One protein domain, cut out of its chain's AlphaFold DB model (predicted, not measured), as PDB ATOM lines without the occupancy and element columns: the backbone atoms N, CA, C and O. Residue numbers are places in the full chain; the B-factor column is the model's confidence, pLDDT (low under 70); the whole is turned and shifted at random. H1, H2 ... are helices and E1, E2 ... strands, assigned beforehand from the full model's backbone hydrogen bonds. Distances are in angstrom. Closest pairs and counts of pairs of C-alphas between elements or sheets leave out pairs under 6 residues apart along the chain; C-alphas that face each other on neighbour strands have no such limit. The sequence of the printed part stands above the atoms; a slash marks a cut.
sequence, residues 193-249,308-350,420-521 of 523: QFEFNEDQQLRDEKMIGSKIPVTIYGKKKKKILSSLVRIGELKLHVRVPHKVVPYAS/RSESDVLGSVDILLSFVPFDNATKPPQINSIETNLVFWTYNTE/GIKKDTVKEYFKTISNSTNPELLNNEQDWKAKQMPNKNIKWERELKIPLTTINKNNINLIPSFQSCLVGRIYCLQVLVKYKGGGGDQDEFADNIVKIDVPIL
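This is residues 193 to 249, 308 to 350 and 420 to 521 of the 523 residues of an uncharacterized protein of Debaryomyces fabryi (UniProt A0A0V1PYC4). Two strongly twisted sheets lie partly face to face as a sandwich, their strands crossed at 45 degrees; the turn of the E2 and E3 hairpin, at Lys 223, and the link before E9, at Cys 485, lie at opposite ends of its length. H1 grazes the sheet of E1, E2, E3, E4, E7 and E8, and H2 lies by both sheets. The printed part has 202 residues with two named helices and ten named strands, in the order H1 E1 E2 E3 E4 E5 E6 H2 E7 E8 E9 E10; the class is mostly strand. The first sheet is branched, with antiparallel neighbours; the second runs E6 E5 E9 E10, antiparallel. The whole is compact, with a radius of gyration of the C-alphas of 18.9 A and spans of 60 by 44 by 36 A.

Start at H1, residues 193 to 204, which only grazes the branched sheet with residues 199 to 203. On one side of E3, residues 225 to 239, find E1, residues 207 to 209 (N 208 and O 238, 2.9 A), and E2, residues 214 to 222 (N 216 and O 232, 2.8 A); E2 and E3 form a hairpin. E4, residues 316 to 325, is on the other side (N 235 and O 322, 2.8 A). E3 bends by 53 degrees at residue 232. In the second sheet, E5, residues 335 to 348, is the neighbour of E6, residues 420 to 426 (N 344 and O 424, 3.0 A). H2, residues 439 to 443, only grazes both sheets, the branched one only just, with 5 pairs of C-alphas within 10 A. E7, residues 449 to 452, and E8, residues 458 to 467, form a hairpin (N 451 and O 459, 2.8 A); E8 also pairs with E4 (N 462 and O 321, 2.9 A). E9, residues 487 to 499, pairs with E5 (N 343 and O 492, 2.9 A) and forms a hairpin with E10, residues 513 to 520 (N 495 and O 516, 2.8 A). Between the sheets, the closest C-alphas of E3 and E10 are those of Leu 236 and Val 514, 6.6 A apart. In H1 and H2 every O i to N i+4 pair is within hydrogen-bond range.

Find C-alpha 193 at (-50.535, 34.907, 24.856), where H1 begins. E3 is 41.0 A long, E5 39.2 A and E9 38.3 A. E10 ends at C-alpha 520, (-38.565, 31.365, -4.272).

The C-alphas of Lys 223 and Cys 485, the two farthest apart, are 64.7 A apart. Residues 250 to 307 and 351 to 419 are not printed; the C-alpha gaps are 13.5 A and 9.3 A. The links E6 to H2, E8 to E9 and E9 to E10 are long. The mean pLDDT of the printed part is 86.2, and residues 502 to 510 are among those under 70.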
ATOM      1  N   GLN A 193     -51.947  35.307  24.660       63.81
ATOM      2  CA  GLN A 193     -50.535  34.907  24.856       63.81
ATOM      3  C   GLN A 193     -50.174  33.615  24.101       63.81
ATOM      4  O   GLN A 193     -49.036  33.429  23.683       63.81
ATOM      5  N   PHE A 194     -51.153  32.726  23.925       60.50
ATOM      6  CA  PHE A 194     -51.000  31.490  23.174       60.50
ATOM      7  C   PHE A 194     -50.801  31.742  21.671       60.50
ATOM      8  O   PHE A 194     -49.840  31.245  21.094       60.50
ATOM      9  N   GLU A 195     -51.676  32.535  21.050       64.62
ATOM     10  CA  GLU A 195     -51.585  32.867  19.621       64.62
ATOM     11  C   GLU A 195     -50.343  33.715  19.316       64.62
ATOM     12  O   GLU A 195     -49.675  33.484  18.315       64.62
ATOM     13  N   PHE A 196     -49.966  34.612  20.233       66.75
ATOM     14  CA  PHE A 196     -48.734  35.393  20.127       66.75
ATOM     15  C   PHE A 196     -47.481  34.505  20.058       66.75
ATOM     16  O   PHE A 196     -46.605  34.729  19.225       66.75
ATOM     17  N   ASN A 197     -47.404  33.463  20.894       74.12
ATOM     18  CA  ASN A 197     -46.273  32.533  20.891       74.12
ATOM     19  C   ASN A 197     -46.217  31.680  19.612       74.12
ATOM     20  O   ASN A 197     -45.126  31.421  19.107       74.12
ATOM     21  N   GLU A 198     -47.367  31.248  19.081       76.94
ATOM     22  CA  GLU A 198     -47.418  30.500  17.815       76.94
ATOM     23  C   GLU A 198     -47.007  31.372  16.622       76.94
ATOM     24  O   GLU A 198     -46.188  30.950  15.806       76.94
ATOM     25  N   ASP A 199     -47.516  32.604  16.543       78.19
ATOM     26  CA  ASP A 199     -47.150  33.545  15.484       78.19
ATOM     27  C   ASP A 199     -45.665  33.919  15.545       78.19
ATOM     28  O   ASP A 199     -45.020  34.049  14.501       78.19
ATOM     29  N   GLN A 200     -45.098  34.053  16.748       81.56
ATOM     30  CA  GLN A 200     -43.665  34.278  16.920       81.56
ATOM     31  C   GLN A 200     -42.848  33.070  16.448       81.56
ATOM     32  O   GLN A 200     -41.904  33.246  15.682       81.56
ATOM     33  N   GLN A 201     -43.245  31.846  16.813       85.62
ATOM     34  CA  GLN A 201     -42.572  30.633  16.345       85.62
ATOM     35  C   GLN A 201     -42.587  30.539  14.810       85.62
ATOM     36  O   GLN A 201     -41.558  30.272  14.189       85.62
ATOM     37  N   LEU A 202     -43.736  30.800  14.176       87.50
ATOM     38  CA  LEU A 202     -43.858  30.784  12.715       87.50
ATOM     39  C   LEU A 202     -42.962  31.838  12.046       87.50
ATOM     40  O   LEU A 202     -42.417  31.577  10.972       87.50
ATOM     41  N   ARG A 203     -42.780  33.008  12.673       87.06
ATOM     42  CA  ARG A 203     -41.860  34.056  12.199       87.06
ATOM     43  C   ARG A 203     -40.403  33.653  12.339       87.06
ATOM     44  O   ARG A 203     -39.655  33.799  11.376       87.06
ATOM     45  N   ASP A 204     -40.021  33.110  13.491       86.06
ATOM     46  CA  ASP A 204     -38.656  32.647  13.754       86.06
ATOM     47  C   ASP A 204     -38.264  31.530  12.771       86.06
ATOM     48  O   ASP A 204     -37.139  31.477  12.269       86.06
ATOM     49  N   GLU A 205     -39.226  30.676  12.414       90.06
ATOM     50  CA  GLU A 205     -39.067  29.626  11.409       90.06
ATOM     51  C   GLU A 205     -39.259  30.098   9.955       90.06
ATOM     52  O   GLU A 205     -39.146  29.277   9.036       90.06
ATOM     53  N   LYS A 206     -39.535  31.394   9.739       93.12
ATOM     54  CA  LYS A 206     -39.771  32.038   8.434       93.12
ATOM     55  C   LYS A 206     -40.833  31.314   7.604       93.12
ATOM     56  O   LYS A 206     -40.646  31.028   6.416       93.12
ATOM     57  N   MET A 207     -41.942  30.957   8.241       94.19
ATOM     58  CA  MET A 207     -43.060  30.268   7.611       94.19
ATOM     59  C   MET A 207     -44.138  31.244   7.143       94.19
ATOM     60  O   MET A 207     -44.579  32.118   7.886       94.19
ATOM     61  N   ILE A 208     -44.619  31.052   5.916       93.62
ATOM     62  CA  ILE A 208     -45.804  31.744   5.400       93.62
ATOM     63  C   ILE A 208     -46.982  30.775   5.481       93.62
ATOM     64  O   ILE A 208     -46.855  29.612   5.096       93.62
ATOM     65  N   GLY A 209     -48.109  31.244   6.018       90.31
ATOM     66  CA  GLY A 209     -49.319  30.458   6.253       90.31
ATOM     67  C   GLY A 209     -50.485  30.810   5.338       90.31
ATOM     68  O   GLY A 209     -50.616  31.941   4.869       90.31
ATOM     69  N   SER A 210     -51.377  29.845   5.116       85.62
ATOM     70  CA  SER A 210     -52.673  30.084   4.482       85.62
ATOM     71  C   SER A 210     -53.474  31.093   5.313       85.62
ATOM     72  O   SER A 210     -53.767  30.829   6.483       85.62
ATOM     73  N   LYS A 211     -53.865  32.222   4.708       75.94
ATOM     74  CA  LYS A 211     -54.600  33.297   5.402       75.94
ATOM     75  C   LYS A 211     -55.946  32.838   5.962       75.94
ATOM     76  O   LYS A 211     -56.349  33.272   7.036       75.94
ATOM     77  N   ILE A 212     -56.631  31.966   5.225       81.00
ATOM     78  CA  ILE A 212     -57.968  31.470   5.553       81.00
ATOM     79  C   ILE A 212     -57.859  29.963   5.811       81.00
ATOM     80  O   ILE A 212     -57.308  29.254   4.963       81.00
ATOM     81  N   PRO A 213     -58.359  29.455   6.951       87.88
ATOM     82  CA  PRO A 213     -58.484  28.020   7.165       87.88
ATOM     83  C   PRO A 213     -59.389  27.390   6.103       87.88
ATOM     84  O   PRO A 213     -60.469  27.898   5.805       87.88
ATOM     85  N   VAL A 214     -58.980  26.249   5.557       89.94
ATOM     86  CA  VAL A 214     -59.796  25.499   4.599       89.94
ATOM     87  C   VAL A 214     -60.655  24.497   5.357       89.94
ATOM     88  O   VAL A 214     -60.142  23.662   6.101       89.94
ATOM     89  N   THR A 215     -61.971  24.554   5.155       91.50
ATOM     90  CA  THR A 215     -62.882  23.529   5.680       91.50
ATOM     91  C   THR A 215     -62.643  22.205   4.953       91.50
ATOM     92  O   THR A 215     -62.732  22.142   3.731       91.50
ATOM     93  N   ILE A 216     -62.407  21.134   5.710       91.00
ATOM     94  CA  ILE A 216     -62.257  19.776   5.185       91.00
ATOM     95  C   ILE A 216     -63.550  18.984   5.389       91.00
ATOM     96  O   ILE A 216     -64.190  19.043   6.446       91.00
ATOM     97  N   TYR A 217     -63.902  18.192   4.380       90.00
ATOM     98  CA  TYR A 217     -65.077  17.332   4.350       90.00
ATOM     99  C   TYR A 217     -64.687  15.852   4.455       90.00
ATOM    100  O   TYR A 217     -63.754  15.374   3.814       90.00
ATOM    101  N   GLY A 218     -65.416  15.091   5.260       85.88
ATOM    102  CA  GLY A 218     -65.307  13.639   5.355       85.88
ATOM    103  C   GLY A 218     -66.565  12.959   4.825       85.88
ATOM    104  O   GLY A 218     -67.660  13.519   4.871       85.88
ATOM    105  N   LYS A 219     -66.436  11.711   4.365       81.81
ATOM    106  CA  LYS A 219     -67.594  10.885   4.001       81.81
ATOM    107  C   LYS A 219     -68.123  10.171   5.240       81.81
ATOM    108  O   LYS A 219     -67.439   9.313   5.799       81.81
ATOM    109  N   LYS A 220     -69.359  10.470   5.639       74.56
ATOM    110  CA  LYS A 220     -70.072   9.729   6.687       74.56
ATOM    111  C   LYS A 220     -71.097   8.808   6.028       74.56
ATOM    112  O   LYS A 220     -71.987   9.269   5.315       74.56
ATOM    113  N   LYS A 221     -70.969   7.496   6.244       68.94
ATOM    114  CA  LYS A 221     -71.957   6.518   5.765       68.94
ATOM    115  C   LYS A 221     -73.170   6.521   6.696       68.94
ATOM    116  O   LYS A 221     -73.033   6.239   7.885       68.94
ATOM    117  N   LYS A 222     -74.357   6.801   6.154       64.69
ATOM    118  CA  LYS A 222     -75.645   6.528   6.805       64.69
ATOM    119  C   LYS A 222     -76.392   5.505   5.945       64.69
ATOM    120  O   LYS A 222     -76.985   5.851   4.927       64.69
ATOM    121  N   LYS A 223     -76.373   4.234   6.361       71.44
ATOM    122  CA  LYS A 223     -76.943   3.107   5.594       71.44
ATOM    123  C   LYS A 223     -76.358   3.052   4.163       71.44
ATOM    124  O   LYS A 223     -75.144   2.939   4.029       71.44
ATOM    125  N   ILE A 224     -77.197   3.123   3.124       65.00
ATOM    126  CA  ILE A 224     -76.830   2.963   1.701       65.00
ATOM    127  C   ILE A 224     -76.291   4.275   1.088       65.00
ATOM    128  O   ILE A 224     -75.651   4.251   0.043       65.00
ATOM    129  N   LEU A 225     -76.488   5.421   1.752       59.31
ATOM    130  CA  LEU A 225     -76.085   6.739   1.252       59.31
ATOM    131  C   LEU A 225     -74.868   7.274   2.023       59.31
ATOM    132  O   LEU A 225     -74.812   7.245   3.257       59.31
ATOM    133  N   SER A 226     -73.877   7.778   1.288       68.31
ATOM    134  CA  SER A 226     -72.758   8.539   1.849       68.31
ATOM    135  C   SER A 226     -73.041  10.029   1.729       68.31
ATOM    136  O   SER A 226     -73.253  10.512   0.622       68.31
ATOM    137  N   SER A 227     -72.994  10.754   2.844       76.06
ATOM    138  CA  SER A 227     -73.075  12.217   2.856       76.06
ATOM    139  C   SER A 227     -71.711  12.823   3.173       76.06
ATOM    140  O   SER A 227     -70.991  12.297   4.032       76.06
ATOM    141  N   LEU A 228     -71.381  13.942   2.530       83.25
ATOM    142  CA  LEU A 228     -70.258  14.786   2.932       83.25
ATOM    143  C   LEU A 228     -70.612  15.522   4.228       83.25
ATOM    144  O   LEU A 228     -71.711  16.050   4.382       83.25
ATOM    145  N   VAL A 229     -69.688  15.520   5.182       87.06
ATOM    146  CA  VAL A 229     -69.830  16.197   6.474       87.06
ATOM    147  C   VAL A 229     -68.568  17.003   6.726       87.06
ATOM    148  O   VAL A 229     -67.470  16.501   6.509       87.06
ATOM    149  N   ARG A 230     -68.712  18.241   7.198       90.19
ATOM    150  CA  ARG A 230     -67.583  19.072   7.629       90.19
ATOM    151  C   ARG A 230     -66.921  18.423   8.848       90.19
ATOM    152  O   ARG A 230     -67.603  18.182   9.842       90.19
ATOM    153  N   ILE A 231     -65.628  18.119   8.769       90.88
ATOM    154  CA  ILE A 231     -64.893  17.416   9.839       90.88
ATOM    155  C   ILE A 231     -63.945  18.330  10.622       90.88
ATOM    156  O   ILE A 231     -63.659  18.063  11.787       90.88
ATOM    157  N   GLY A 232     -63.495  19.427  10.017       92.31
ATOM    158  CA  GLY A 232     -62.667  20.431  10.678       92.31
ATOM    159  C   GLY A 232     -62.110  21.448   9.696       92.31
ATOM    160  O   GLY A 232     -62.479  21.457   8.520       92.31
ATOM    161  N   GLU A 233     -61.198  22.272  10.187       93.81
ATOM    162  CA  GLU A 233     -60.482  23.288   9.423       93.81
ATOM    163  C   GLU A 233     -58.990  22.984   9.394       93.81
ATOM    164  O   GLU A 233     -58.424  22.488  10.371       93.81
ATOM    165  N   LEU A 234     -58.351  23.284   8.267       93.94
ATOM    166  CA  LEU A 234     -56.938  23.022   8.062       93.94
ATOM    167  C   LEU A 234     -56.199  24.267   7.576       93.94
ATOM    168  O   LEU A 234     -56.669  24.981   6.690       93.94
ATOM    169  N   LYS A 235     -55.023  24.500   8.153       94.25
ATOM    170  CA  LYS A 235     -54.056  25.504   7.710       94.25
ATOM    171  C   LYS A 235     -52.776  24.823   7.247       94.25
ATOM    172  O   LYS A 235     -52.354  23.814   7.818       94.25
ATOM    173  N   LEU A 236     -52.164  25.408   6.226       95.69
ATOM    174  CA  LEU A 236     -50.865  25.009   5.700       95.69
ATOM    175  C   LEU A 236     -49.894  26.167   5.895       95.69
ATOM    176  O   LEU A 236     -50.175  27.280   5.456       95.69
ATOM    177  N   HIS A 237     -48.753  25.879   6.506       96.81
ATOM    178  CA  HIS A 237     -47.614  26.779   6.583       96.81
ATOM    179  C   HIS A 237     -46.434  26.154   5.851       96.81
ATOM    180  O   HIS A 237     -46.239  24.940   5.887       96.81
ATOM    181  N   VAL A 238     -45.665  26.979   5.156       97.56
ATOM    182  CA  VAL A 238     -44.514  26.542   4.369       97.56
ATOM    183  C   VAL A 238     -43.344  27.455   4.695       97.56
ATOM    184  O   VAL A 238     -43.471  28.679   4.630       97.56
ATOM    185  N   ARG A 239     -42.202  26.856   5.042       96.81
ATOM    186  CA  ARG A 239     -40.958  27.594   5.276       96.81
ATOM    187  C   ARG A 239     -40.457  28.177   3.961       96.81
ATOM    188  O   ARG A 239     -40.348  27.452   2.968       96.81
ATOM    189  N   VAL A 240     -40.125  29.468   3.958       95.62
ATOM    190  CA  VAL A 240     -39.535  30.113   2.782       95.62
ATOM    191  C   VAL A 240     -38.211  29.414   2.438       95.62
ATOM    192  O   VAL A 240     -37.340  29.291   3.302       95.62
ATOM    193  N   PRO A 241     -38.029  28.921   1.202       93.38
ATOM    194  CA  PRO A 241     -36.809  28.218   0.829       93.38
ATOM    195  C   PRO A 241     -35.544  29.081   0.916       93.38
ATOM    196  O   PRO A 241     -35.464  30.156   0.328       93.38
ATOM    197  N   HIS A 242     -34.511  28.556   1.580       87.56
ATOM    198  CA  HIS A 242     -33.194  29.199   1.705       87.56
ATOM    199  C   HIS A 242     -32.243  28.890   0.534       87.56
ATOM    200  O   HIS A 242     -31.110  29.362   0.517       87.56
ATOM    201  N   LYS A 243     -32.688  28.078  -0.433       87.81
ATOM    202  CA  LYS A 243     -31.919  27.615  -1.598       87.81
ATOM    203  C   LYS A 243     -32.632  27.954  -2.899       87.81
ATOM    204  O   LYS A 243     -33.828  28.251  -2.896       87.81
ATOM    205  N   VAL A 244     -31.909  27.876  -4.013       86.50
ATOM    206  CA  VAL A 244     -32.430  28.275  -5.326       86.50
ATOM    207  C   VAL A 244     -32.998  27.096  -6.108       86.50
ATOM    208  O   VAL A 244     -32.514  25.967  -6.019       86.50
ATOM    209  N   VAL A 245     -34.003  27.369  -6.932       88.19
ATOM    210  CA  VAL A 245     -34.383  26.471  -8.026       88.19
ATOM    211  C   VAL A 245     -33.458  26.774  -9.209       88.19
ATOM    212  O   VAL A 245     -33.329  27.941  -9.578       88.19
ATOM    213  N   PRO A 246     -32.783  25.780  -9.803       83.19
ATOM    214  CA  PRO A 246     -31.799  26.044 -10.844       83.19
ATOM    215  C   PRO A 246     -32.459  26.533 -12.136       83.19
ATOM    216  O   PRO A 246     -33.586  26.143 -12.464       83.19
ATOM    217  N   TYR A 247     -31.723  27.336 -12.905       81.12
ATOM    218  CA  TYR A 247     -32.020  27.580 -14.315       81.12
ATOM    219  C   TYR A 247     -32.306  26.259 -15.051       81.12
ATOM    220  O   TYR A 247     -31.586  25.271 -14.898       81.12
ATOM    221  N   ALA A 248     -33.338  26.247 -15.895       81.38
ATOM    222  CA  ALA A 248     -33.647  25.098 -16.740       81.38
ATOM    223  C   ALA A 248     -33.792  25.532 -18.196       81.38
ATOM    224  O   ALA A 248     -34.526  26.469 -18.493       81.38
ATOM    225  N   SER A 249     -33.143  24.806 -19.102       77.44
ATOM    226  CA  SER A 249     -33.264  24.976 -20.553       77.44
ATOM    227  C   SER A 249     -33.920  23.741 -21.177       77.44
ATOM    228  O   SER A 249     -33.969  22.683 -20.544       77.44
ATOM    229  N   ARG A 308     -25.450  24.797 -10.997       67.88
ATOM    230  CA  ARG A 308     -25.348  25.137  -9.577       67.88
ATOM    231  C   ARG A 308     -24.769  23.954  -8.800       67.88
ATOM    232  O   ARG A 308     -25.037  22.800  -9.131       67.88
ATOM    233  N   SER A 309     -24.002  24.248  -7.749       69.81
ATOM    234  CA  SER A 309     -23.528  23.201  -6.840       69.81
ATOM    235  C   SER A 309     -24.724  22.534  -6.156       69.81
ATOM    236  O   SER A 309     -25.708  23.208  -5.845       69.81
ATOM    237  N   GLU A 310     -24.659  21.227  -5.892       73.50
ATOM    238  CA  GLU A 310     -25.761  20.511  -5.226       73.50
ATOM    239  C   GLU A 310     -26.119  21.128  -3.865       73.50
ATOM    240  O   GLU A 310     -27.279  21.112  -3.451       73.50
ATOM    241  N   SER A 311     -25.146  21.744  -3.185       78.69
ATOM    242  CA  SER A 311     -25.374  22.459  -1.930       78.69
ATOM    243  C   SER A 311     -26.260  23.698  -2.083       78.69
ATOM    244  O   SER A 311     -26.978  24.016  -1.136       78.69
ATOM    245  N   ASP A 312     -26.265  24.350  -3.247       78.56
ATOM    246  CA  ASP A 312     -27.033  25.578  -3.505       78.56
ATOM    247  C   ASP A 312     -28.461  25.289  -4.000       78.56
ATOM    248  O   ASP A 312     -29.332  26.161  -3.948       78.56
ATOM    249  N   VAL A 313     -28.711  24.066  -4.481       86.00
ATOM    250  CA  VAL A 313     -29.978  23.663  -5.102       86.00
ATOM    251  C   VAL A 313     -31.017  23.269  -4.054       86.00
ATOM    252  O   VAL A 313     -30.758  22.536  -3.096       86.00
ATOM    253  N   LEU A 314     -32.240  23.749  -4.255       90.56
ATOM    254  CA  LEU A 314     -33.391  23.419  -3.431       90.56
ATOM    255  C   LEU A 314     -33.840  21.965  -3.664       90.56
ATOM    256  O   LEU A 314     -34.510  21.665  -4.649       90.56
ATOM    257  N   GLY A 315     -33.489  21.070  -2.736       92.38
ATOM    258  CA  GLY A 315     -33.855  19.647  -2.795       92.38
ATOM    259  C   GLY A 315     -35.124  19.258  -2.024       92.38
ATOM    260  O   GLY A 315     -35.668  18.177  -2.246       92.38
ATOM    261  N   SER A 316     -35.614  20.104  -1.115       95.75
ATOM    262  CA  SER A 316     -36.823  19.842  -0.323       95.75
ATOM    263  C   SER A 316     -37.432  21.126   0.234       95.75
ATOM    264  O   SER A 316     -36.713  22.110   0.398       95.75
ATOM    265  N   VAL A 317     -38.710  21.090   0.610       96.69
ATOM    266  CA  VAL A 317     -39.395  22.178   1.327       96.69
ATOM    267  C   VAL A 317     -40.025  21.668   2.625       96.69
ATOM    268  O   VAL A 317     -40.615  20.587   2.641       96.69
ATOM    269  N   ASP A 318     -39.887  22.435   3.705       97.25
ATOM    270  CA  ASP A 318     -40.473  22.112   5.009       97.25
ATOM    271  C   ASP A 318     -41.875  22.727   5.115       97.25
ATOM    272  O   ASP A 318     -42.073  23.903   4.787       97.25
ATOM    273  N   ILE A 319     -42.848  21.935   5.566       97.12
ATOM    274  CA  ILE A 319     -44.245  22.352   5.713       97.12
ATOM    275  C   ILE A 319     -44.786  21.972   7.094       97.12
ATOM    276  O   ILE A 319     -44.406  20.945   7.654       97.12
ATOM    277  N   LEU A 320     -45.718  22.770   7.607       96.44
ATOM    278  CA  LEU A 320     -46.456  22.526   8.841       96.44
ATOM    279  C   LEU A 320     -47.959  22.530   8.545       96.44
ATOM    280  O   LEU A 320     -48.520  23.506   8.042       96.44
ATOM    281  N   LEU A 321     -48.613  21.418   8.865       95.62
ATOM    282  CA  LEU A 321     -50.056  21.243   8.765       95.62
ATOM    283  C   LEU A 321     -50.679  21.429  10.141       95.62
ATOM    284  O   LEU A 321     -50.256  20.776  11.092       95.62
ATOM    285  N   SER A 322     -51.719  22.254  10.233       94.56
ATOM    286  CA  SER A 322     -52.479  22.458  11.467       94.56
ATOM    287  C   SER A 322     -53.949  22.146  11.218       94.56
ATOM    288  O   SER A 322     -54.580  22.795  10.387       94.56
ATOM    289  N   PHE A 323     -54.500  21.170  11.932       94.44
ATOM    290  CA  PHE A 323     -55.893  20.747  11.820       94.44
ATOM    291  C   PHE A 323     -56.644  20.991  13.128       94.44
ATOM    292  O   PHE A 323     -56.231  20.526  14.190       94.44
ATOM    293  N   VAL A 324     -57.773  21.690  13.038       93.88
ATOM    294  CA  VAL A 324     -58.697  21.916  14.150       93.88
ATOM    295  C   VAL A 324     -60.008  21.195  13.821       93.88
ATOM    296  O   VAL A 324     -60.712  21.607  12.898       93.88
ATOM    297  N   PRO A 325     -60.349  20.101  14.519       93.44
ATOM    298  CA  PRO A 325     -61.584  19.382  14.284       93.44
ATOM    299  C   PRO A 325     -62.787  20.165  14.828       93.44
ATOM    300  O   PRO A 325     -62.688  20.859  15.838       93.44
ATOM    301  N   PHE A 326     -63.954  19.996  14.198       91.56
ATOM    302  CA  PHE A 326     -65.213  20.522  14.752       91.56
ATOM    303  C   PHE A 326     -65.740  19.683  15.926       91.56
ATOM    304  O   PHE A 326     -66.522  20.172  16.737       91.56
ATOM    305  N   ASP A 327     -65.307  18.426  16.015       89.12
ATOM    306  CA  ASP A 327     -65.582  17.509  17.118       89.12
ATOM    307  C   ASP A 327     -64.253  16.914  17.592       89.12
ATOM    308  O   ASP A 327     -63.558  16.275  16.804       89.12
ATOM    309  N   ASN A 328     -63.910  17.089  18.870       85.12
ATOM    310  CA  ASN A 328     -62.647  16.634  19.463       85.12
ATOM    311  C   ASN A 328     -62.387  15.120  19.307       85.12
ATOM    312  O   ASN A 328     -61.234  14.699  19.387       85.12
ATOM    313  N   ALA A 329     -63.414  14.297  19.059       86.00
ATOM    314  CA  ALA A 329     -63.242  12.873  18.752       86.00
ATOM    315  C   ALA A 329     -62.735  12.605  17.315       86.00
ATOM    316  O   ALA A 329     -62.348  11.482  16.980       86.00
ATOM    317  N   THR A 330     -62.752  13.617  16.447       88.50
ATOM    318  CA  THR A 330     -62.381  13.503  15.036       88.50
ATOM    319  C   THR A 330     -60.865  13.524  14.869       88.50
ATOM    320  O   THR A 330     -60.190  14.482  15.245       88.50
ATOM    321  N   LYS A 331     -60.329  12.469  14.249       88.38
ATOM    322  CA  LYS A 331     -58.915  12.384  13.868       88.38
ATOM    323  C   LYS A 331     -58.605  13.250  12.634       88.38
ATOM    324  O   LYS A 331     -59.501  13.464  11.812       88.38
ATOM    325  N   PRO A 332     -57.344  13.685  12.453       90.69
ATOM    326  CA  PRO A 332     -56.910  14.368  11.238       90.69
ATOM    327  C   PRO A 332     -57.224  13.583   9.949       90.69
ATOM    328  O   PRO A 332     -57.142  12.350   9.938       90.69
ATOM    329  N   PRO A 333     -57.572  14.269   8.846       90.19
ATOM    330  CA  PRO A 333     -57.860  13.626   7.566       90.19
ATOM    331  C   PRO A 333     -56.608  13.002   6.933       90.19
ATOM    332  O   PRO A 333     -55.508  13.543   7.019       90.19
ATOM    333  N   GLN A 334     -56.790  11.890   6.214       90.00
ATOM    334  CA  GLN A 334     -55.707  11.254   5.456       90.00
ATOM    335  C   GLN A 334     -55.295  12.096   4.245       90.00
ATOM    336  O   GLN A 334     -56.146  12.542   3.466       90.00
ATOM    337  N   ILE A 335     -53.986  12.228   4.035       91.81
ATOM    338  CA  ILE A 335     -53.421  12.911   2.873       91.81
ATOM    339  C   ILE A 335     -53.486  11.958   1.673       91.81
ATOM    340  O   ILE A 335     -53.038  10.810   1.730       91.81
ATOM    341  N   ASN A 336     -54.072  12.430   0.575       91.25
ATOM    342  CA  ASN A 336     -54.119  11.722  -0.700       91.25
ATOM    343  C   ASN A 336     -52.830  11.951  -1.502       91.25
ATOM    344  O   ASN A 336     -52.185  10.998  -1.946       91.25
ATOM    345  N   SER A 337     -52.452  13.221  -1.668       93.56
ATOM    346  CA  SER A 337     -51.262  13.618  -2.419       93.56
ATOM    347  C   SER A 337     -50.775  15.015  -2.041       93.56
ATOM    348  O   SER A 337     -51.567  15.860  -1.626       93.56
ATOM    349  N   ILE A 338     -49.487  15.269  -2.263       96.25
ATOM    350  CA  ILE A 338     -48.861  16.590  -2.167       96.25
ATOM    351  C   ILE A 338     -48.255  16.930  -3.531       96.25
ATOM    352  O   ILE A 338     -47.450  16.172  -4.077       96.25
ATOM    353  N   GLU A 339     -48.668  18.061  -4.087       96.50
ATOM    354  CA  GLU A 339     -48.185  18.613  -5.350       96.50
ATOM    355  C   GLU A 339     -47.356  19.867  -5.077       96.50
ATOM    356  O   GLU A 339     -47.734  20.714  -4.269       96.50
ATOM    357  N   THR A 340     -46.227  19.989  -5.773       97.50
ATOM    358  CA  THR A 340     -45.375  21.180  -5.764       97.50
ATOM    359  C   THR A 340     -45.320  21.744  -7.182       97.50
ATOM    360  O   THR A 340     -44.820  21.106  -8.111       97.50
ATOM    361  N   ASN A 341     -45.889  22.933  -7.369       97.06
ATOM    362  CA  ASN A 341     -45.988  23.599  -8.668       97.06
ATOM    363  C   ASN A 341     -45.132  24.867  -8.679       97.06
ATOM    364  O   ASN A 341     -44.892  25.481  -7.640       97.06
ATOM    365  N   LEU A 342     -44.695  25.284  -9.867       96.25
ATOM    366  CA  LEU A 342     -44.051  26.584 -10.043       96.25
ATOM    367  C   LEU A 342     -45.102  27.608 -10.452       96.25
ATOM    368  O   LEU A 342     -45.809  27.421 -11.440       96.25
ATOM    369  N   VAL A 343     -45.177  28.706  -9.717       95.94
ATOM    370  CA  VAL A 343     -45.993  29.868 -10.060       95.94
ATOM    371  C   VAL A 343     -45.044  31.008 -10.375       95.94
ATOM    372  O   VAL A 343     -44.034  31.180  -9.699       95.94
ATOM    373  N   PHE A 344     -45.328  31.790 -11.406       92.81
ATOM    374  CA  PHE A 344     -44.565  33.008 -11.644       92.81
ATOM    375  C   PHE A 344     -45.456  34.151 -12.078       92.81
ATOM    376  O   PHE A 344     -46.424  33.983 -12.823       92.81
ATOM    377  N   TRP A 345     -45.071  35.327 -11.600       94.25
ATOM    378  CA  TRP A 345     -45.661  36.595 -11.974       94.25
ATOM    379  C   TRP A 345     -44.694  37.295 -12.911       94.25
ATOM    380  O   TRP A 345     -43.545  37.560 -12.550       94.25
ATOM    381  N   THR A 346     -45.152  37.555 -14.131       92.88
ATOM    382  CA  THR A 346     -44.421  38.368 -15.101       92.88
ATOM    383  C   THR A 346     -45.141  39.696 -15.231       92.88
ATOM    384  O   THR A 346     -46.357  39.721 -15.418       92.88
ATOM    385  N   TYR A 347     -44.404  40.793 -15.148       92.94
ATOM    386  CA  TYR A 347     -44.959  42.128 -15.326       92.94
ATOM    387  C   TYR A 347     -44.124  42.934 -16.306       92.94
ATOM    388  O   TYR A 347     -42.929  42.681 -16.461       92.94
ATOM    389  N   ASN A 348     -44.758  43.893 -16.972       92.62
ATOM    390  CA  ASN A 348     -44.125  44.765 -17.948       92.62
ATOM    391  C   ASN A 348     -44.676  46.194 -17.878       92.62
ATOM    392  O   ASN A 348     -45.829  46.401 -17.511       92.62
ATOM    393  N   THR A 349     -43.861  47.167 -18.268       92.81
ATOM    394  CA  THR A 349     -44.202  48.590 -18.356       92.81
ATOM    395  C   THR A 349     -43.601  49.187 -19.629       92.81
ATOM    396  O   THR A 349     -42.611  48.681 -20.158       92.81
ATOM    397  N   GLU A 350     -44.179  50.279 -20.132       90.81
ATOM    398  CA  GLU A 350     -43.586  51.040 -21.249       90.81
ATOM    399  C   GLU A 350     -42.506  52.022 -20.773       90.81
ATOM    400  O   GLU A 350     -41.638  52.431 -21.540       90.81
ATOM    401  N   GLY A 420     -48.582  46.090 -16.898       93.12
ATOM    402  CA  GLY A 420     -49.221  44.818 -17.207       93.12
ATOM    403  C   GLY A 420     -48.696  43.723 -16.285       93.12
ATOM    404  O   GLY A 420     -47.517  43.716 -15.943       93.12
ATOM    405  N   ILE A 421     -49.570  42.805 -15.870       94.19
ATOM    406  CA  ILE A 421     -49.234  41.690 -14.975       94.19
ATOM    407  C   ILE A 421     -49.873  40.412 -15.511       94.19
ATOM    408  O   ILE A 421     -51.019  40.416 -15.960       94.19
ATOM    409  N   LYS A 422     -49.129  39.311 -15.435       92.38
ATOM    410  CA  LYS A 422     -49.551  37.974 -15.843       92.38
ATOM    411  C   LYS A 422     -49.121  36.945 -14.795       92.38
ATOM    412  O   LYS A 422     -47.941  36.895 -14.448       92.38
ATOM    413  N   LYS A 423     -50.067  36.119 -14.332       94.31
ATOM    414  CA  LYS A 423     -49.811  34.915 -13.523       94.31
ATOM    415  C   LYS A 423     -49.789  33.703 -14.441       94.31
ATOM    416  O   LYS A 423     -50.710  33.510 -15.230       94.31
ATOM    417  N   ASP A 424     -48.785  32.858 -14.288       94.19
ATOM    418  CA  ASP A 424     -48.732  31.548 -14.924       94.19
ATOM    419  C   ASP A 424     -48.456  30.485 -13.855       94.19
ATOM    420  O   ASP A 424     -47.741  30.719 -12.878       94.19
ATOM    421  N   THR A 425     -49.035  29.299 -14.033       95.00
ATOM    422  CA  THR A 425     -48.802  28.146 -13.157       95.00
ATOM    423  C   THR A 425     -48.345  26.961 -13.984       95.00
ATOM    424  O   THR A 425     -49.000  26.532 -14.934       95.00
ATOM    425  N   VAL A 426     -47.206  26.414 -13.591       93.94
ATOM    426  CA  VAL A 426     -46.571  25.263 -14.200       93.94
ATOM    427  C   VAL A 426     -46.733  24.070 -13.272       93.94
ATOM    428  O   VAL A 426     -46.097  23.969 -12.221       93.94
ATOM    429  N   LYS A 427     -47.591  23.148 -13.707       93.94
ATOM    430  CA  LYS A 427     -47.775  21.836 -13.090       93.94
ATOM    431  C   LYS A 427     -46.766  20.836 -13.646       93.94
ATOM    432  O   LYS A 427     -46.235  21.021 -14.745       93.94
ATOM    433  N   GLU A 428     -46.546  19.758 -12.898       91.88
ATOM    434  CA  GLU A 428     -45.681  18.641 -13.307       91.88
ATOM    435  C   GLU A 428     -44.236  19.083 -13.617       91.88
ATOM    436  O   GLU A 428     -43.572  18.536 -14.505       91.88
ATOM    437  N   TYR A 429     -43.747  20.107 -12.912       93.00
ATOM    438  CA  TYR A 429     -42.321  20.436 -12.903       93.00
ATOM    439  C   TYR A 429     -41.574  19.589 -11.875       93.00
ATOM    440  O   TYR A 429     -40.515  19.051 -12.195       93.00
ATOM    441  N   PHE A 430     -42.164  19.415 -10.690       95.19
ATOM    442  CA  PHE A 430     -41.714  18.489  -9.657       95.19
ATOM    443  C   PHE A 430     -42.598  17.236  -9.623       95.19
ATOM    444  O   PHE A 430     -43.751  17.251 -10.067       95.19
ATOM    445  N   LYS A 431     -42.046  16.130  -9.122       95.06
ATOM    446  CA  LYS A 431     -42.764  14.863  -8.949       95.06
ATOM    447  C   LYS A 431     -43.814  14.982  -7.836       95.06
ATOM    448  O   LYS A 431     -43.480  15.329  -6.708       95.06
ATOM    449  N   THR A 432     -45.062  14.623  -8.135       95.31
ATOM    450  CA  THR A 432     -46.138  14.527  -7.136       95.31
ATOM    451  C   THR A 432     -45.847  13.429  -6.116       95.31
ATOM    452  O   THR A 432     -45.491  12.306  -6.485       95.31
ATOM    453  N   ILE A 433     -46.062  13.737  -4.838       94.00
ATOM    454  CA  ILE A 433     -45.996  12.772  -3.743       94.00
ATOM    455  C   ILE A 433     -47.389  12.191  -3.530       94.00
ATOM    456  O   ILE A 433     -48.368  12.915  -3.371       94.00
ATOM    457  N   SER A 434     -47.481  10.872  -3.521       91.81
ATOM    458  CA  SER A 434     -48.721  10.109  -3.391       91.81
ATOM    459  C   SER A 434     -48.506   8.929  -2.453       91.81
ATOM    460  O   SER A 434     -47.372   8.512  -2.211       91.81
ATOM    461  N   ASN A 435     -49.596   8.317  -1.990       84.25
ATOM    462  CA  ASN A 435     -49.503   7.134  -1.132       84.25
ATOM    463  C   ASN A 435     -48.803   5.947  -1.826       84.25
ATOM    464  O   ASN A 435     -48.266   5.075  -1.157       84.25
ATOM    465  N   SER A 436     -48.795   5.913  -3.163       82.62
ATOM    466  CA  SER A 436     -48.075   4.903  -3.950       82.62
ATOM    467  C   SER A 436     -46.569   5.153  -4.048       82.62
ATOM    468  O   SER A 436     -45.822   4.216  -4.297       82.62
ATOM    469  N   THR A 437     -46.119   6.400  -3.892       82.12
ATOM    470  CA  THR A 437     -44.700   6.760  -4.028       82.12
ATOM    471  C   THR A 437     -44.009   6.911  -2.682       82.12
ATOM    472  O   THR A 437     -42.848   6.542  -2.573       82.12
ATOM    473  N   ASN A 438     -44.705   7.446  -1.673       84.56
ATOM    474  CA  ASN A 438     -44.167   7.698  -0.336       84.56
ATOM    475  C   ASN A 438     -45.260   7.458   0.730       84.56
ATOM    476  O   ASN A 438     -45.821   8.421   1.261       84.56
ATOM    477  N   PRO A 439     -45.617   6.195   1.029       80.75
ATOM    478  CA  PRO A 439     -46.690   5.881   1.979       80.75
ATOM    479  C   PRO A 439     -46.372   6.353   3.406       80.75
ATOM    480  O   PRO A 439     -47.228   6.947   4.061       80.75
ATOM    481  N   GLU A 440     -45.131   6.150   3.855       81.81
ATOM    482  CA  GLU A 440     -44.680   6.502   5.208       81.81
ATOM    483  C   GLU A 440     -44.694   8.018   5.443       81.81
ATOM    484  O   GLU A 440     -45.138   8.476   6.491       81.81
ATOM    485  N   LEU A 441     -44.321   8.812   4.431       84.75
ATOM    486  CA  LEU A 441     -44.335  10.274   4.520       84.75
ATOM    487  C   LEU A 441     -45.760  10.837   4.652       84.75
ATOM    488  O   LEU A 441     -45.971  11.836   5.333       84.75
ATOM    489  N   LEU A 442     -46.761  10.238   3.999       84.94
ATOM    490  CA  LEU A 442     -48.092  10.847   3.903       84.94
ATOM    491  C   LEU A 442     -49.052  10.473   5.027       84.94
ATOM    492  O   LEU A 442     -49.874  11.312   5.386       84.94
ATOM    493  N   ASN A 443     -49.011   9.253   5.565       80.94
ATOM    494  CA  ASN A 443     -50.080   8.772   6.452       80.94
ATOM    495  C   ASN A 443     -49.578   7.974   7.668       80.94
ATOM    496  O   ASN A 443     -50.293   7.098   8.152       80.94
ATOM    497  N   ASN A 444     -48.388   8.277   8.189       80.31
ATOM    498  CA  ASN A 444     -47.968   7.737   9.480       80.31
ATOM    499  C   ASN A 444     -48.758   8.407  10.624       80.31
ATOM    500  O   ASN A 444     -48.707   9.625  10.803       80.31
ATOM    501  N   GLU A 445     -49.524   7.616  11.382       68.25
ATOM    502  CA  GLU A 445     -50.399   8.121  12.452       68.25
ATOM    503  C   GLU A 445     -49.621   8.707  13.642       68.25
ATOM    504  O   GLU A 445     -50.168   9.535  14.366       68.25
ATOM    505  N   GLN A 446     -48.353   8.321  13.832       73.50
ATOM    506  CA  GLN A 446     -47.522   8.790  14.950       73.50
ATOM    507  C   GLN A 446     -47.001  10.226  14.772       73.50
ATOM    508  O   GLN A 446     -46.520  10.827  15.730       73.50
ATOM    509  N   ASP A 447     -47.119  10.793  13.571       84.50
ATOM    510  CA  ASP A 447     -46.531  12.096  13.250       84.50
ATOM    511  C   ASP A 447     -47.403  13.284  13.689       84.50
ATOM    512  O   ASP A 447     -46.926  14.419  13.747       84.50
ATOM    513  N   TRP A 448     -48.691  13.053  13.964       89.94
ATOM    514  CA  TRP A 448     -49.608  14.102  14.405       89.94
ATOM    515  C   TRP A 448     -49.489  14.334  15.912       89.94
ATOM    516  O   TRP A 448     -49.800  13.461  16.722       89.94
ATOM    517  N   LYS A 449     -49.104  15.551  16.297       92.12
ATOM    518  CA  LYS A 449     -48.994  15.984  17.694       92.12
ATOM    519  C   LYS A 449     -50.264  16.728  18.102       92.12
ATOM    520  O   LYS A 449     -50.631  17.717  17.470       92.12
ATOM    521  N   ALA A 450     -50.936  16.262  19.152       90.06
ATOM    522  CA  ALA A 450     -52.092  16.948  19.723       90.06
ATOM    523  C   ALA A 450     -51.645  18.033  20.715       90.06
ATOM    524  O   ALA A 450     -50.881  17.761  21.639       90.06
ATOM    525  N   LYS A 451     -52.165  19.250  20.551       88.94
ATOM    526  CA  LYS A 451     -52.028  20.379  21.476       88.94
ATOM    527  C   LYS A 451     -53.417  20.793  21.960       88.94
ATOM    528  O   LYS A 451     -54.339  20.939  21.160       88.94
ATOM    529  N   GLN A 452     -53.586  20.973  23.267       86.06
ATOM    530  CA  GLN A 452     -54.844  21.466  23.827       86.06
ATOM    531  C   GLN A 452     -54.865  22.996  23.782       86.06
ATOM    532  O   GLN A 452     -53.983  23.647  24.337       86.06
ATOM    533  N   MET A 453     -55.874  23.559  23.124       83.19
ATOM    534  CA  MET A 453     -56.071  25.003  23.007       83.19
ATOM    535  C   MET A 453     -56.745  25.574  24.272       83.19
ATOM    536  O   MET A 453     -57.461  24.844  24.970       83.19
ATOM    537  N   PRO A 454     -56.623  26.890  24.545       79.62
ATOM    538  CA  PRO A 454     -57.266  27.544  25.696       79.62
ATOM    539  C   PRO A 454     -58.792  27.351  25.767       79.62
ATOM    540  O   PRO A 454     -59.376  27.318  26.847       79.62
ATOM    541  N   ASN A 455     -59.446  27.168  24.618       78.81
ATOM    542  CA  ASN A 455     -60.886  26.920  24.494       78.81
ATOM    543  C   ASN A 455     -61.295  25.444  24.702       78.81
ATOM    544  O   ASN A 455     -62.442  25.096  24.431       78.81
ATOM    545  N   LYS A 456     -60.386  24.577  25.176       80.25
ATOM    546  CA  LYS A 456     -60.557  23.115  25.326       80.25
ATOM    547  C   LYS A 456     -60.707  22.336  24.009       80.25
ATOM    548  O   LYS A 456     -60.946  21.128  24.063       80.25
ATOM    549  N   ASN A 457     -60.532  22.973  22.850       85.12
ATOM    550  CA  ASN A 457     -60.456  22.259  21.577       85.12
ATOM    551  C   ASN A 457     -59.062  21.654  21.386       85.12
ATOM    552  O   ASN A 457     -58.067  22.155  21.912       85.12
ATOM    553  N   ILE A 458     -58.991  20.562  20.632       89.62
ATOM    554  CA  ILE A 458     -57.725  19.908  20.295       89.62
ATOM    555  C   ILE A 458     -57.240  20.448  18.951       89.62
ATOM    556  O   ILE A 458     -57.972  20.407  17.971       89.62
ATOM    557  N   LYS A 459     -55.998  20.923  18.880       91.88
ATOM    558  CA  LYS A 459     -55.312  21.265  17.632       91.88
ATOM    559  C   LYS A 459     -54.302  20.166  17.320       91.88
ATOM    560  O   LYS A 459     -53.520  19.779  18.181       91.88
ATOM    561  N   TRP A 460     -54.323  19.658  16.097       93.69
ATOM    562  CA  TRP A 460     -53.374  18.659  15.623       93.69
ATOM    563  C   TRP A 460     -52.350  19.317  14.713       93.69
ATOM    564  O   TRP A 460     -52.725  20.033  13.788       93.69
ATOM    565  N   GLU A 461     -51.072  19.047  14.944       94.12
ATOM    566  CA  GLU A 461     -49.985  19.581  14.131       94.12
ATOM    567  C   GLU A 461     -49.093  18.482  13.580       94.12
ATOM    568  O   GLU A 461     -48.823  17.487  14.257       94.12
ATOM    569  N   ARG A 462     -48.633  18.673  12.344       93.75
ATOM    570  CA  ARG A 462     -47.704  17.761  11.687       93.75
ATOM    571  C   ARG A 462     -46.716  18.520  10.820       93.75
ATOM    572  O   ARG A 462     -47.111  19.237   9.904       93.75
ATOM    573  N   GLU A 463     -45.440  18.297  11.087       94.44
ATOM    574  CA  GLU A 463     -44.330  18.800  10.285       94.44
ATOM    575  C   GLU A 463     -43.938  17.753   9.241       94.44
ATOM    576  O   GLU A 463     -43.864  16.560   9.538       94.44
ATOM    577  N   LEU A 464     -43.701  18.188   8.005       94.75
ATOM    578  CA  LEU A 464     -43.305  17.322   6.900       94.75
ATOM    579  C   LEU A 464     -42.189  17.972   6.088       94.75
ATOM    580  O   LEU A 464     -42.245  19.157   5.766       94.75
ATOM    581  N   LYS A 465     -41.217  17.157   5.675       95.31
ATOM    582  CA  LYS A 465     -40.171  17.549   4.731       95.31
ATOM    583  C   LYS A 465     -40.465  16.947   3.363       95.31
ATOM    584  O   LYS A 465     -40.386  15.735   3.173       95.31
ATOM    585  N   ILE A 466     -40.827  17.796   2.411       95.75
ATOM    586  CA  ILE A 466     -41.302  17.405   1.083       95.75
ATOM    587  C   ILE A 466     -40.120  17.388   0.107       95.75
ATOM    588  O   ILE A 466     -39.595  18.460  -0.201       95.75
ATOM    589  N   PRO A 467     -39.672  16.221  -0.399       95.06
ATOM    590  CA  PRO A 467     -38.617  16.162  -1.409       95.06
ATOM    591  C   PRO A 467     -39.071  16.778  -2.739       95.06
ATOM    592  O   PRO A 467     -40.182  16.535  -3.212       95.06
ATOM    593  N   LEU A 468     -38.183  17.544  -3.372       94.56
ATOM    594  CA  LEU A 468     -38.408  18.206  -4.654       94.56
ATOM    595  C   LEU A 468     -37.578  17.516  -5.740       94.56
ATOM    596  O   LEU A 468     -36.414  17.831  -5.965       94.56
ATOM    597  N   THR A 469     -38.185  16.549  -6.429       92.75
ATOM    598  CA  THR A 469     -37.554  15.870  -7.569       92.75
ATOM    599  C   THR A 469     -38.019  16.495  -8.879       92.75
ATOM    600  O   THR A 469     -39.185  16.348  -9.255       92.75
ATOM    601  N   THR A 470     -37.118  17.176  -9.590       90.56
ATOM    602  CA  THR A 470     -37.414  17.808 -10.884       90.56
ATOM    603  C   THR A 470     -37.674  16.766 -11.970       90.56
ATOM    604  O   THR A 470     -36.842  15.903 -12.237       90.56
ATOM    605  N   ILE A 471     -38.821  16.881 -12.640       90.44
ATOM    606  CA  ILE A 471     -39.191  16.091 -13.823       90.44
ATOM    607  C   ILE A 471     -39.258  16.948 -15.095       90.44
ATOM    608  O   ILE A 471     -39.017  16.424 -16.182       90.44
ATOM    609  N   ASN A 472     -39.591  18.244 -14.967       88.19
ATOM    610  CA  ASN A 472     -39.822  19.195 -16.067       88.19
ATOM    611  C   ASN A 472     -40.518  18.545 -17.283       88.19
ATOM    612  O   ASN A 472     -40.024  18.592 -18.415       88.19
ATOM    613  N   LYS A 473     -41.669  17.897 -17.048       87.69
ATOM    614  CA  LYS A 473     -42.359  17.067 -18.056       87.69
ATOM    615  C   LYS A 473     -42.699  17.845 -19.332       87.69
ATOM    616  O   LYS A 473     -42.752  17.287 -20.423       87.69
ATOM    617  N   ASN A 474     -42.900  19.149 -19.182       85.69
ATOM    618  CA  ASN A 474     -43.342  20.065 -20.223       85.69
ATOM    619  C   ASN A 474     -42.197  20.785 -20.968       85.69
ATOM    620  O   ASN A 474     -42.503  21.700 -21.738       85.69
ATOM    621  N   ASN A 475     -40.926  20.398 -20.750       85.62
ATOM    622  CA  ASN A 475     -39.723  21.000 -21.357       85.62
ATOM    623  C   ASN A 475     -39.711  22.536 -21.266       85.62
ATOM    624  O   ASN A 475     -39.489  23.248 -22.246       85.62
ATOM    625  N   ILE A 476     -40.015  23.049 -20.078       87.94
ATOM    626  CA  ILE A 476     -40.137  24.479 -19.811       87.94
ATOM    627  C   ILE A 476     -38.744  25.077 -19.652       87.94
ATOM    628  O   ILE A 476     -37.872  24.465 -19.032       87.94
ATOM    629  N   ASN A 477     -38.555  26.272 -20.211       87.50
ATOM    630  CA  ASN A 477     -37.353  27.074 -20.029       87.50
ATOM    631  C   ASN A 477     -37.556  27.977 -18.805       87.50
ATOM    632  O   ASN A 477     -38.277  28.975 -18.866       87.50
ATOM    633  N   LEU A 478     -36.960  27.590 -17.680       86.81
ATOM    634  CA  LEU A 478     -37.036  28.327 -16.430       86.81
ATOM    635  C   LEU A 478     -35.878  29.322 -16.376       86.81
ATOM    636  O   LEU A 478     -34.739  28.929 -16.152       86.81
ATOM    637  N   ILE A 479     -36.168  30.597 -16.617       83.44
ATOM    638  CA  ILE A 479     -35.171  31.673 -16.587       83.44
ATOM    639  C   ILE A 479     -34.945  32.190 -15.155       83.44
ATOM    640  O   ILE A 479     -35.857  32.089 -14.337       83.44
ATOM    641  N   PRO A 480     -33.778  32.779 -14.843       83.12
ATOM    642  CA  PRO A 480     -33.501  33.302 -13.507       83.12
ATOM    643  C   PRO A 480     -34.488  34.393 -13.086       83.12
ATOM    644  O   PRO A 480     -35.005  35.118 -13.937       83.12
ATOM    645  N   SER A 481     -34.702  34.564 -11.780       84.75
ATOM    646  CA  SER A 481     -35.471  35.693 -11.245       84.75
ATOM    647  C   SER A 481     -34.781  37.016 -11.587       84.75
ATOM    648  O   SER A 481     -33.566  37.177 -11.398       84.75
ATOM    649  N   PHE A 482     -35.549  37.991 -12.074       83.56
ATOM    650  CA  PHE A 482     -34.995  39.290 -12.448       83.56
ATOM    651  C   PHE A 482     -36.038  40.401 -12.468       83.56
ATOM    652  O   PHE A 482     -37.228  40.167 -12.656       83.56
ATOM    653  N   GLN A 483     -35.544  41.628 -12.366       84.00
ATOM    654  CA  GLN A 483     -36.267  42.833 -12.721       84.00
ATOM    655  C   GLN A 483     -35.321  43.718 -13.531       84.00
ATOM    656  O   GLN A 483     -34.191  43.973 -13.120       84.00
ATOM    657  N   SER A 484     -35.781  44.142 -14.701       82.25
ATOM    658  CA  SER A 484     -35.191  45.231 -15.479       82.25
ATOM    659  C   SER A 484     -36.029  46.501 -15.288       82.25
ATOM    660  O   SER A 484     -37.003  46.496 -14.537       82.25
ATOM    661  N   CYS A 485     -35.700  47.585 -15.992       80.19
ATOM    662  CA  CYS A 485     -36.511  48.800 -15.950       80.19
ATOM    663  C   CYS A 485     -37.923  48.619 -16.542       80.19
ATOM    664  O   CYS A 485     -38.825  49.335 -16.125       80.19
ATOM    665  N   LEU A 486     -38.126  47.686 -17.482       87.69
ATOM    666  CA  LEU A 486     -39.386  47.554 -18.236       87.69
ATOM    667  C   LEU A 486     -40.107  46.221 -18.043       87.69
ATOM    668  O   LEU A 486     -41.265  46.082 -18.415       87.69
ATOM    669  N   VAL A 487     -39.424  45.203 -17.532       88.75
ATOM    670  CA  VAL A 487     -40.004  43.871 -17.349       88.75
ATOM    671  C   VAL A 487     -39.339  43.170 -16.184       88.75
ATOM    672  O   VAL A 487     -38.124  43.288 -15.991       88.75
ATOM    673  N   GLY A 488     -40.115  42.399 -15.438       89.25
ATOM    674  CA  GLY A 488     -39.589  41.533 -14.402       89.25
ATOM    675  C   GLY A 488     -40.365  40.237 -14.277       89.25
ATOM    676  O   GLY A 488     -41.465  40.071 -14.815       89.25
ATOM    677  N   ARG A 489     -39.731  39.292 -13.588       90.19
ATOM    678  CA  ARG A 489     -40.296  37.996 -13.262       90.19
ATOM    679  C   ARG A 489     -39.884  37.567 -11.866       90.19
ATOM    680  O   ARG A 489     -38.691  37.459 -11.565       90.19
ATOM    681  N   ILE A 490     -40.895  37.249 -11.070       92.88
ATOM    682  CA  ILE A 490     -40.739  36.627  -9.762       92.88
ATOM    683  C   ILE A 490     -41.351  35.229  -9.767       92.88
ATOM    684  O   ILE A 490     -42.251  34.937 -10.559       92.88
ATOM    685  N   TYR A 491     -40.867  34.378  -8.871       94.50
ATOM    686  CA  TYR A 491     -41.257  32.979  -8.781       94.50
ATOM    687  C   TYR A 491     -41.765  32.652  -7.382       94.50
ATOM    688  O   TYR A 491     -41.273  33.176  -6.385       94.50
ATOM    689  N   CYS A 492     -42.746  31.762  -7.326       96.81
ATOM    690  CA  CYS A 492     -43.265  31.164  -6.110       96.81
ATOM    691  C   CYS A 492     -43.311  29.640  -6.267       96.81
ATOM    692  O   CYS A 492     -43.555  29.115  -7.359       96.81
ATOM    693  N   LEU A 493     -43.087  28.931  -5.167       97.44
ATOM    694  CA  LEU A 493     -43.354  27.507  -5.050       97.44
ATOM    695  C   LEU A 493     -44.747  27.347  -4.455       97.44
ATOM    696  O   LEU A 493     -44.983  27.712  -3.305       97.44
ATOM    697  N   GLN A 494     -45.665  26.804  -5.240       97.31
ATOM    698  CA  GLN A 494     -46.982  26.436  -4.755       97.31
ATOM    699  C   GLN A 494     -46.919  25.044  -4.145       97.31
ATOM    700  O   GLN A 494     -46.611  24.082  -4.848       97.31
ATOM    701  N   VAL A 495     -47.257  24.931  -2.866       97.50
ATOM    702  CA  VAL A 495     -47.473  23.654  -2.188       97.50
ATOM    703  C   VAL A 495     -48.970  23.423  -2.084       97.50
ATOM    704  O   VAL A 495     -49.695  24.260  -1.554       97.50
ATOM    705  N   LEU A 496     -49.431  22.285  -2.593       95.62
ATOM    706  CA  LEU A 496     -50.834  21.905  -2.616       95.62
ATOM    707  C   LEU A 496     -50.997  20.519  -1.993       95.62
ATOM    708  O   LEU A 496     -50.475  19.529  -2.502       95.62
ATOM    709  N   VAL A 497     -51.751  20.442  -0.901       95.25
ATOM    710  CA  VAL A 497     -52.042  19.207  -0.167       95.25
ATOM    711  C   VAL A 497     -53.494  18.815  -0.415       95.25
ATOM    712  O   VAL A 497     -54.416  19.561  -0.087       95.25
ATOM    713  N   LYS A 498     -53.700  17.634  -1.004       93.62
ATOM    714  CA  LYS A 498     -55.025  17.055  -1.263       93.62
ATOM    715  C   LYS A 498     -55.336  16.012  -0.203       93.62
ATOM    716  O   LYS A 498     -54.540  15.094   0.002       93.62
ATOM    717  N   TYR A 499     -56.513  16.087   0.405       91.25
ATOM    718  CA  TYR A 499     -56.980  15.119   1.396       91.25
ATOM    719  C   TYR A 499     -58.022  14.169   0.805       91.25
ATOM    720  O   TYR A 499     -58.760  14.507  -0.123       91.25
ATOM    721  N   LYS A 500     -58.101  12.953   1.352       86.38
ATOM    722  CA  LYS A 500     -59.167  12.007   0.998       86.38
ATOM    723  C   LYS A 500     -60.527  12.530   1.472       86.38
ATOM    724  O   LYS A 500     -60.611  13.326   2.399       86.38
ATOM    725  N   GLY A 501     -61.604  12.033   0.864       73.50
ATOM    726  CA  GLY A 501     -62.974  12.293   1.327       73.50
ATOM    727  C   GLY A 501     -63.721  13.429   0.625       73.50
ATOM    728  O   GLY A 501     -64.899  13.586   0.920       73.50
ATOM    729  N   GLY A 502     -63.096  14.139  -0.322       64.12
ATOM    730  CA  GLY A 502     -63.768  15.146  -1.154       64.12
ATOM    731  C   GLY A 502     -64.793  14.549  -2.129       64.12
ATOM    732  O   GLY A 502     -64.826  13.328  -2.352       64.12
ATOM    733  N   GLY A 503     -65.636  15.418  -2.695       53.31
ATOM    734  CA  GLY A 503     -66.683  15.060  -3.661       53.31
ATOM    735  C   GLY A 503     -66.159  14.580  -5.021       53.31
ATOM    736  O   GLY A 503     -66.866  13.864  -5.725       53.31
ATOM    737  N   GLY A 504     -64.904  14.890  -5.368       55.12
ATOM    738  CA  GLY A 504     -64.452  14.803  -6.762       55.12
ATOM    739  C   GLY A 504     -65.216  15.804  -7.637       55.12
ATOM    740  O   GLY A 504     -65.902  16.671  -7.103       55.12
ATOM    741  N   ASP A 505     -65.160  15.638  -8.961       48.06
ATOM    742  CA  ASP A 505     -65.784  16.520  -9.973       48.06
ATOM    743  C   ASP A 505     -67.328  16.660  -9.867       48.06
ATOM    744  O   ASP A 505     -67.960  17.232 -10.750       48.06
ATOM    745  N   GLN A 506     -67.964  16.104  -8.826       46.66
ATOM    746  CA  GLN A 506     -69.413  16.129  -8.601       46.66
ATOM    747  C   GLN A 506     -69.880  17.224  -7.624       46.66
ATOM    748  O   GLN A 506     -71.066  17.533  -7.629       46.66
ATOM    749  N   ASP A 507     -68.987  17.820  -6.822       52.22
ATOM    750  CA  ASP A 507     -69.312  18.932  -5.910       52.22
ATOM    751  C   ASP A 507     -68.224  20.018  -5.999       52.22
ATOM    752  O   ASP A 507     -67.204  19.944  -5.312       52.22
ATOM    753  N   GLU A 508     -68.464  21.059  -6.808       49.72
ATOM    754  CA  GLU A 508     -67.543  22.199  -7.031       49.72
ATOM    755  C   GLU A 508     -67.191  22.982  -5.747       49.72
ATOM    756  O   GLU A 508     -66.264  23.788  -5.736       49.72
ATOM    757  N   PHE A 509     -67.912  22.748  -4.645       50.94
ATOM    758  CA  PHE A 509     -67.773  23.482  -3.382       50.94
ATOM    759  C   PHE A 509     -67.047  22.702  -2.269       50.94
ATOM    760  O   PHE A 509     -66.891  23.229  -1.167       50.94
ATOM    761  N   ALA A 510     -66.616  21.457  -2.516       61.31
ATOM    762  CA  ALA A 510     -66.029  20.568  -1.503       61.31
ATOM    763  C   ALA A 510     -64.654  20.009  -1.914       61.31
ATOM    764  O   ALA A 510     -64.355  18.818  -1.733       61.31
ATOM    765  N   ASP A 511     -63.800  20.884  -2.439       73.06
ATOM    766  CA  ASP A 511     -62.408  20.565  -2.723       73.06
ATOM    767  C   ASP A 511     -61.609  20.517  -1.418       73.06
ATOM    768  O   ASP A 511     -61.239  21.531  -0.832       73.06
ATOM    769  N   ASN A 512     -61.320  19.300  -0.956       90.19
ATOM    770  CA  ASN A 512     -60.434  19.013   0.174       90.19
ATOM    771  C   ASN A 512     -58.962  19.315  -0.173       90.19
ATOM    772  O   ASN A 512     -58.101  18.426  -0.162       90.19
ATOM    773  N   ILE A 513     -58.681  20.561  -0.540       91.19
ATOM    774  CA  ILE A 513     -57.398  21.018  -1.057       91.19
ATOM    775  C   ILE A 513     -56.956  22.233  -0.257       91.19
ATOM    776  O   ILE A 513     -57.645  23.247  -0.212       91.19
ATOM    777  N   VAL A 514     -55.760  22.151   0.317       92.56
ATOM    778  CA  VAL A 514     -55.111  23.296   0.956       92.56
ATOM    779  C   VAL A 514     -53.882  23.655   0.148       92.56
ATOM    780  O   VAL A 514     -53.042  22.797  -0.118       92.56
ATOM    781  N   LYS A 515     -53.797  24.912  -0.285       93.12
ATOM    782  CA  LYS A 515     -52.709  25.410  -1.126       93.12
ATOM    783  C   LYS A 515     -52.109  26.682  -0.539       93.12
ATOM    784  O   LYS A 515     -52.821  27.469   0.081       93.12
ATOM    785  N   ILE A 516     -50.822  26.886  -0.782       93.69
ATOM    786  CA  ILE A 516     -50.138  28.149  -0.523       93.69
ATOM    787  C   ILE A 516     -48.992  28.333  -1.513       93.69
ATOM    788  O   ILE A 516     -48.320  27.366  -1.872       93.69
ATOM    789  N   ASP A 517     -48.761  29.571  -1.928       95.38
ATOM    790  CA  ASP A 517     -47.623  29.964  -2.749       95.38
ATOM    791  C   ASP A 517     -46.592  30.662  -1.845       95.38
ATOM    792  O   ASP A 517     -46.941  31.626  -1.168       95.38
ATOM    793  N   VAL A 518     -45.331  30.221  -1.834       95.81
ATOM    794  CA  VAL A 518     -44.233  30.895  -1.102       95.81
ATOM    795  C   VAL A 518     -43.169  31.425  -2.055       95.81
ATOM    796  O   VAL A 518     -42.912  30.778  -3.074       95.81
ATOM    797  N   PRO A 519     -42.530  32.573  -1.770       95.69
ATOM    798  CA  PRO A 519     -41.543  33.141  -2.672       95.69
ATOM    799  C   PRO A 519     -40.320  32.232  -2.778       95.69
ATOM    800  O   PRO A 519     -39.838  31.691  -1.785       95.69
ATOM    801  N   ILE A 520     -39.806  32.088  -3.996       92.94
ATOM    802  CA  ILE A 520     -38.565  31.365  -4.272       92.94
ATOM    803  C   ILE A 520     -37.679  32.166  -5.209       92.94
ATOM    804  O   ILE A 520     -38.123  33.063  -5.932       92.94
ATOM    805  N   LEU A 521     -36.412  31.778  -5.245       87.75
ATOM    806  CA  LEU A 521     -35.463  32.319  -6.191       87.75
ATOM    807  C   LEU A 521     -35.098  31.278  -7.244       87.75
ATOM    808  O   LEU A 521     -34.733  30.154  -6.906       87.75
TER     809      LEU A 521